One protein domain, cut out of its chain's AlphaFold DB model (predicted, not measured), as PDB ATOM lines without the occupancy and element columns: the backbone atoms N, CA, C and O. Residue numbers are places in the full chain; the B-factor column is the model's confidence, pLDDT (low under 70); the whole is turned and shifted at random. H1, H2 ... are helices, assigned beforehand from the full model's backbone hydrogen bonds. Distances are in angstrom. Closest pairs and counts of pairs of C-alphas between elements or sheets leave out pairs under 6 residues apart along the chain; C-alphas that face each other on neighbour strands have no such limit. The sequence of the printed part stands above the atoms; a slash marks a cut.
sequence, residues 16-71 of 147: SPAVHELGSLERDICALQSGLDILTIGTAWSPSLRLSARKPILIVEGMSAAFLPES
ATOM      1  N   SER A  16     171.968 229.243 303.644       79.12
ATOM      2  CA  SER A  16     171.673 228.132 302.735       79.12
ATOM      3  C   SER A  16     172.279 228.379 301.347       79.12
ATOM      4  O   SER A  16     171.949 229.400 300.741       79.12
ATOM      5  N   PRO A  17     173.040 227.428 300.767       78.19
ATOM      6  CA  PRO A  17     173.594 227.551 299.413       78.19
ATOM      7  C   PRO A  17     172.555 227.929 298.344       78.19
ATOM      8  O   PRO A  17     172.847 228.686 297.423       78.19
ATOM      9  N   ALA A  18     171.314 227.456 298.505       82.31
ATOM     10  CA  ALA A  18     170.225 227.639 297.548       82.31
ATOM     11  C   ALA A  18     169.728 229.090 297.402       82.31
ATOM     12  O   ALA A  18     168.941 229.368 296.502       82.31
ATOM     13  N   VAL A  19     170.134 230.009 298.286       84.38
ATOM     14  CA  VAL A  19     169.745 231.431 298.208       84.38
ATOM     15  C   VAL A  19     170.775 232.302 297.492       84.38
ATOM     16  O   VAL A  19     170.576 233.512 297.383       84.38
ATOM     17  N   HIS A  20     171.884 231.712 297.049       86.75
ATOM     18  CA  HIS A  20     172.977 232.429 296.415       86.75
ATOM     19  C   HIS A  20     172.960 232.244 294.898       86.75
ATOM     20  O   HIS A  20     172.729 231.152 294.386       86.75
ATOM     21  N   GLU A  21     173.310 233.308 294.181       92.12
ATOM     22  CA  GLU A  21     173.505 233.319 292.728       92.12
ATOM     23  C   GLU A  21     174.862 232.694 292.342       92.12
ATOM     24  O   GLU A  21     175.684 233.321 291.671       92.12
ATOM     25  N   LEU A  22     175.133 231.465 292.805       94.12
ATOM     26  CA  LEU A  22     176.452 230.821 292.705       94.12
ATOM     27  C   LEU A  22     176.940 230.703 291.257       94.12
ATOM     28  O   LEU A  22     178.088 231.027 290.983       94.12
ATOM     29  N   GLY A  23     176.062 230.335 290.320       95.38
ATOM     30  CA  GLY A  23     176.435 230.224 288.905       95.38
ATOM     31  C   GLY A  23     176.804 231.567 288.264       95.38
ATOM     32  O   GLY A  23     177.683 231.628 287.408       95.38
ATOM     33  N   SER A  24     176.171 232.663 288.700       95.31
ATOM     34  CA  SER A  24     176.571 234.003 288.260       95.31
ATOM     35  C   SER A  24     177.922 234.391 288.852       95.31
ATOM     36  O   SER A  24     178.759 234.913 288.126       95.31
ATOM     37  N   LEU A  25     178.153 234.096 290.135       96.69
ATOM     38  CA  LEU A  25     179.424 234.385 290.797       96.69
ATOM     39  C   LEU A  25     180.586 233.588 290.183       96.69
ATOM     40  O   LEU A  25     181.624 234.172 289.892       96.69
ATOM     41  N   GLU A  26     180.402 232.293 289.923       97.81
ATOM     42  CA  GLU A  26     181.388 231.442 289.242       97.81
ATOM     43  C   GLU A  26     181.741 231.988 287.855       97.81
ATOM     44  O   GLU A  26     182.912 232.197 287.545       97.81
ATOM     45  N   ARG A  27     180.728 232.294 287.031       97.81
ATOM     46  CA  ARG A  27     180.935 232.893 285.705       97.81
ATOM     47  C   ARG A  27     181.740 234.188 285.795       97.81
ATOM     48  O   ARG A  27     182.637 234.411 284.985       97.81
ATOM     49  N   ASP A  28     181.398 235.043 286.750       97.75
ATOM     50  CA  ASP A  28     182.013 236.352 286.935       97.75
ATOM     51  C   ASP A  28     183.484 236.229 287.393       97.75
ATOM     52  O   ASP A  28     184.342 236.958 286.889       97.75
ATOM     53  N   ILE A  29     183.800 235.263 288.266       98.00
ATOM     54  CA  ILE A  29     185.180 234.921 288.658       98.00
ATOM     55  C   ILE A  29     185.980 234.444 287.440       98.00
ATOM     56  O   ILE A  29     187.038 235.003 287.146       98.00
ATOM     57  N   CYS A  30     185.447 233.480 286.683       98.06
ATOM     58  CA  CYS A  30     186.098 232.940 285.488       98.06
ATOM     59  C   CYS A  30     186.344 234.019 284.422       98.06
ATOM     60  O   CYS A  30     187.395 234.037 283.775       98.06
ATOM     61  N   ALA A  31     185.395 234.944 284.238       98.19
ATOM     62  CA  ALA A  31     185.539 236.064 283.315       98.19
ATOM     63  C   ALA A  31     186.701 236.982 283.725       98.19
ATOM     64  O   ALA A  31     187.560 237.284 282.893       98.19
ATOM     65  N   LEU A  32     186.780 237.355 285.008       98.31
ATOM     66  CA  LEU A  32     187.870 238.179 285.532       98.31
ATOM     67  C   LEU A  32     189.233 237.485 285.394       98.31
ATOM     68  O   LEU A  32     190.180 238.110 284.923       98.31
ATOM     69  N   GLN A  33     189.325 236.194 285.724       96.56
ATOM     70  CA  GLN A  33     190.550 235.396 285.557       96.56
ATOM     71  C   GLN A  33     190.983 235.278 284.086       96.56
ATOM     72  O   GLN A  33     192.172 235.216 283.787       96.56
ATOM     73  N   SER A  34     190.024 235.316 283.155       96.94
ATOM     74  CA  SER A  34     190.274 235.266 281.708       96.94
ATOM     75  C   SER A  34     190.571 236.636 281.079       96.94
ATOM     76  O   SER A  34     190.683 236.738 279.857       96.94
ATOM     77  N   GLY A  35     190.682 237.706 281.874       97.62
ATOM     78  CA  GLY A  35     190.985 239.048 281.368       97.62
ATOM     79  C   GLY A  35     189.767 239.858 280.907       97.62
ATOM     80  O   GLY A  35     189.943 240.897 280.266       97.62
ATOM     81  N   LEU A  36     188.542 239.420 281.217       98.38
ATOM     82  CA  LEU A  36     187.305 240.112 280.849       98.38
ATOM     83  C   LEU A  36     186.788 240.977 282.003       98.38
ATOM     84  O   LEU A  36     186.507 240.488 283.096       98.38
ATOM     85  N   ASP A  37     186.623 242.274 281.741       98.38
ATOM     86  CA  ASP A  37     185.916 243.172 282.656       98.38
ATOM     87  C   ASP A  37     184.452 242.717 282.808       98.38
ATOM     88  O   ASP A  37     183.804 242.336 281.831       98.38
ATOM     89  N   ILE A  38     183.907 242.822 284.023       98.19
ATOM     90  CA  ILE A  38     182.516 242.451 284.323       98.19
ATOM     91  C   ILE A  38     181.726 243.636 284.876       98.19
ATOM     92  O   ILE A  38     182.293 244.609 285.380       98.19
ATOM     93  N   LEU A  39     180.399 243.528 284.831       98.00
ATOM     94  CA  LEU A  39     179.473 244.415 285.526       98.00
ATOM     95  C   LEU A  39     178.724 243.600 286.583       98.00
ATOM     96  O   LEU A  39     178.022 242.655 286.235       98.00
ATOM     97  N   THR A  40     178.867 243.955 287.860       96.12
ATOM     98  CA  THR A  40     178.226 243.210 288.953       96.12
ATOM     99  C   THR A  40     176.704 243.347 288.920       96.12
ATOM    100  O   THR A  40     176.152 244.345 288.444       96.12
ATOM    101  N   ILE A  41     176.007 242.360 289.487       93.69
ATOM    102  CA  ILE A  41     174.550 242.404 289.653       93.69
ATOM    103  C   ILE A  41     174.178 243.556 290.597       93.69
ATOM    104  O   ILE A  41     174.672 243.647 291.721       93.69
ATOM    105  N   GLY A  42     173.299 244.442 290.131       93.56
ATOM    106  CA  GLY A  42     172.731 245.512 290.943       93.56
ATOM    107  C   GLY A  42     171.624 244.981 291.851       93.56
ATOM    108  O   GLY A  42     170.826 244.136 291.454       93.56
ATOM    109  N   THR A  43     171.553 245.499 293.070       91.06
ATOM    110  CA  THR A  43     170.525 245.166 294.065       91.06
ATOM    111  C   THR A  43     169.873 246.445 294.589       91.06
ATOM    112  O   THR A  43     170.365 247.547 294.350       91.06
ATOM    113  N   ALA A  44     168.788 246.318 295.356       93.25
ATOM    114  CA  ALA A  44     168.116 247.474 295.957       93.25
ATOM    115  C   ALA A  44     169.010 248.282 296.923       93.25
ATOM    116  O   ALA A  44     168.709 249.436 297.210       93.25
ATOM    117  N   TRP A  45     170.093 247.686 297.430       89.00
ATOM    118  CA  TRP A  45     171.003 248.290 298.411       89.00
ATOM    119  C   TRP A  45     172.429 248.513 297.885       89.00
ATOM    120  O   TRP A  45     173.244 249.094 298.595       89.00
ATOM    121  N   SER A  46     172.750 248.064 296.669       92.06
ATOM    122  CA  SER A  46     174.068 248.263 296.057       92.06
ATOM    123  C   SER A  46     173.939 248.341 294.536       92.06
ATOM    124  O   SER A  46     173.474 247.370 293.931       92.06
ATOM    125  N   PRO A  47     174.347 249.450 293.893       96.00
ATOM    126  CA  PRO A  47     174.307 249.558 292.441       96.00
ATOM    127  C   PRO A  47     175.314 248.603 291.784       96.00
ATOM    128  O   PRO A  47     176.282 248.168 292.410       96.00
ATOM    129  N   SER A  48     175.098 248.308 290.501       97.06
ATOM    130  CA  SER A  48     176.078 247.603 289.673       97.06
ATOM    131  C   SER A  48     177.388 248.382 289.579       97.06
ATOM    132  O   SER A  48     177.388 249.600 289.392       97.06
ATOM    133  N   LEU A  49     178.510 247.670 289.648       97.00
ATOM    134  CA  LEU A  49     179.856 248.221 289.537       97.00
ATOM    135  C   LEU A  49     180.619 247.500 288.433       97.00
ATOM    136  O   LEU A  49     180.524 246.282 288.294       97.00
ATOM    137  N   ARG A  50     181.408 248.244 287.652       97.69
ATOM    138  CA  ARG A  50     182.340 247.634 286.703       97.69
ATOM    139  C   ARG A  50     183.599 247.196 287.441       97.69
ATOM    140  O   ARG A  50     184.296 248.041 288.006       97.69
ATOM    141  N   LEU A  51     183.914 245.907 287.395       97.81
ATOM    142  CA  LEU A  51     185.187 245.379 287.879       97.81
ATOM    143  C   LEU A  51     186.121 245.164 286.695       97.81
ATOM    144  O   LEU A  51     185.714 244.611 285.675       97.81
ATOM    145  N   SER A  52     187.364 245.625 286.836       97.75
ATOM    146  CA  SER A  52     188.367 245.442 285.793       97.75
ATOM    147  C   SER A  52     189.207 244.198 286.036       97.75
ATOM    148  O   SER A  52     189.750 244.035 287.130       97.75
ATOM    149  N   ALA A  53     189.389 243.399 284.988       97.50
ATOM    150  CA  ALA A  53     190.244 242.217 284.994       97.50
ATOM    151  C   ALA A  53     191.747 242.546 284.968       97.50
ATOM    152  O   ALA A  53     192.589 241.668 285.097       97.50
ATOM    153  N   ARG A  54     192.115 243.827 284.833       97.06
ATOM    154  CA  ARG A  54     193.519 244.270 284.895       97.06
ATOM    155  C   ARG A  54     194.090 244.276 286.312       97.06
ATOM    156  O   ARG A  54     195.275 244.555 286.486       97.06
ATOM    157  N   LYS A  55     193.252 244.067 287.332       96.75
ATOM    158  CA  LYS A  55     193.713 244.014 288.719       96.75
ATOM    159  C   LYS A  55     194.492 242.716 288.948       96.75
ATOM    160  O   LYS A  55     194.022 241.666 288.532       96.75
ATOM    161  N   PRO A  56     195.637 242.774 289.646       96.12
ATOM    162  CA  PRO A  56     196.488 241.601 289.833       96.12
ATOM    163  C   PRO A  56     195.939 240.604 290.861       96.12
ATOM    164  O   PRO A  56     196.416 239.481 290.922       96.12
ATOM    165  N   ILE A  57     194.988 241.022 291.705       97.00
ATOM    166  CA  ILE A  57     194.433 240.210 292.791       97.00
ATOM    167  C   ILE A  57     192.912 240.357 292.773       97.00
ATOM    168  O   ILE A  57     192.391 241.480 292.766       97.00
ATOM    169  N   LEU A  58     192.218 239.221 292.808       97.12
ATOM    170  CA  LEU A  58     190.779 239.121 293.018       97.12
ATOM    171  C   LEU A  58     190.525 238.565 294.422       97.12
ATOM    172  O   LEU A  58     191.020 237.500 294.767       97.12
ATOM    173  N   ILE A  59     189.748 239.291 295.227       97.06
ATOM    174  CA  ILE A  59     189.282 238.823 296.536       97.06
ATOM    175  C   ILE A  59     187.786 238.562 296.416       97.06
ATOM    176  O   ILE A  59     187.025 239.478 296.099       97.06
ATOM    177  N   VAL A  60     187.381 237.323 296.678       96.44
ATOM    178  CA  VAL A  60     185.975 236.921 296.776       96.44
ATOM    179  C   VAL A  60     185.678 236.685 298.251       96.44
ATOM    180  O   VAL A  60     186.305 235.843 298.884       96.44
ATOM    181  N   GLU A  61     184.757 237.464 298.814       94.38
ATOM    182  CA  GLU A  61     184.435 237.445 300.244       94.38
ATOM    183  C   GLU A  61     182.942 237.177 300.469       94.38
ATOM    184  O   GLU A  61     182.096 237.498 299.630       94.38
ATOM    185  N   GLY A  62     182.636 236.561 301.610       90.50
ATOM    186  CA  GLY A  62     181.292 236.187 302.033       90.50
ATOM    187  C   GLY A  62     181.042 234.678 301.971       90.50
ATOM    188  O   GLY A  62     181.845 233.909 301.450       90.50
ATOM    189  N   MET A  63     179.890 234.243 302.493       88.56
ATOM    190  CA  MET A  63     179.564 232.809 302.608       88.56
ATOM    191  C   MET A  63     179.520 232.084 301.257       88.56
ATOM    192  O   MET A  63     179.852 230.908 301.184       88.56
ATOM    193  N   SER A  64     179.143 232.777 300.177       91.12
ATOM    194  CA  SER A  64     179.076 232.178 298.840       91.12
ATOM    195  C   SER A  64     180.419 231.642 298.354       91.12
ATOM    196  O   SER A  64     180.421 230.677 297.602       91.12
ATOM    197  N   ALA A  65     181.538 232.227 298.797       92.06
ATOM    198  CA  ALA A  65     182.869 231.761 298.421       92.06
ATOM    199  C   ALA A  65     183.110 230.311 298.865       92.06
ATOM    200  O   ALA A  65     183.677 229.529 298.113       92.06
ATOM    201  N   ALA A  66     182.603 229.928 300.040       90.06
ATOM    202  CA  ALA A  66     182.764 228.577 300.571       90.06
ATOM    203  C   ALA A  66     181.929 227.523 299.824       90.06
ATOM    204  O   ALA A  66     182.210 226.336 299.933       90.06
ATOM    205  N   PHE A  67     180.896 227.936 299.083       91.38
ATOM    206  CA  PHE A  67     180.022 227.027 298.330       91.38
ATOM    207  C   PHE A  67     180.468 226.815 296.879       91.38
ATOM    208  O   PHE A  67     179.845 226.032 296.162       91.38
ATOM    209  N   LEU A  68     181.499 227.532 296.436       93.25
ATOM    210  CA  LEU A  68     182.056 227.415 295.097       93.25
ATOM    211  C   LEU A  68     183.142 226.326 295.034       93.25
ATOM    212  O   LEU A  68     183.729 225.992 296.063       93.25
ATOM    213  N   PRO A  69     183.438 225.776 293.841       92.81
ATOM    214  CA  PRO A  69     184.538 224.831 293.670       92.81
ATOM    215  C   PRO A  69     185.884 225.426 294.104       92.81
ATOM    216  O   PRO A  69     186.249 226.518 293.672       92.81
ATOM    217  N   GLU A  70     186.655 224.674 294.896       91.00
ATOM    218  CA  GLU A  70     187.983 225.086 295.386       91.00
ATOM    219  C   GLU A  70     188.943 225.450 294.247       91.00
ATOM    220  O   GLU A  70     189.728 226.381 294.371       91.00
ATOM    221  N   SER A  71     188.817 224.784 293.095       93.31
ATOM    222  CA  SER A  71     189.642 225.022 291.906       93.31
ATOM    223  C   SER A  71     189.521 226.430 291.310       93.31
ATOM    224  O   SER A  71     190.289 226.764 290.413       93.31
TER     225      SER A  71
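This is residues 16 to 71 of the 147 residues of the protein "Uridine kinase" of Streptococcus sanguinis (UniProt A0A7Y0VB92). With little regular structure, this is one helix, H1, followed by a long loop that runs out and back as a narrow arm and then returns to a tiny helix, H2, near the first residue of H1. The tip of the arm, residues 42 to 47, sticks out. The 56 printed residues hold two named helices, H1 then H2, and no named strand; the class is all helix, with 16 residues in named elements. The whole is compact, radius of gyration of the C-alphas 11.6 A, and flat, spanning 32 by 31 by 15 A.

H1, residues 22 to 33, and H2, residues 63 to 66, are close but not clearly touching; their closest C-alphas, of Leu 22 and Ser 64, are 6.8 A apart. Between them, residues 38 to 39 pair with residues 50 to 51, antiparallel. In H1 every O i to N i+4 pair is within hydrogen-bond range; H2 is too short for such a pair, and its 1 O i to N i+3 pair is within range.

H1 is 16.5 A long, from C-alpha 22 at (176.452, 230.821, 292.705). H2 ends at C-alpha 66, (182.764, 228.577, 300.571).

The farthest C-alphas, of Ser 16 and Arg 54, are 32.5 A apart. The link from H1 to H2, 29 residues, is long. The printed part has no cut, and no printed residue is under 70 in pLDDT.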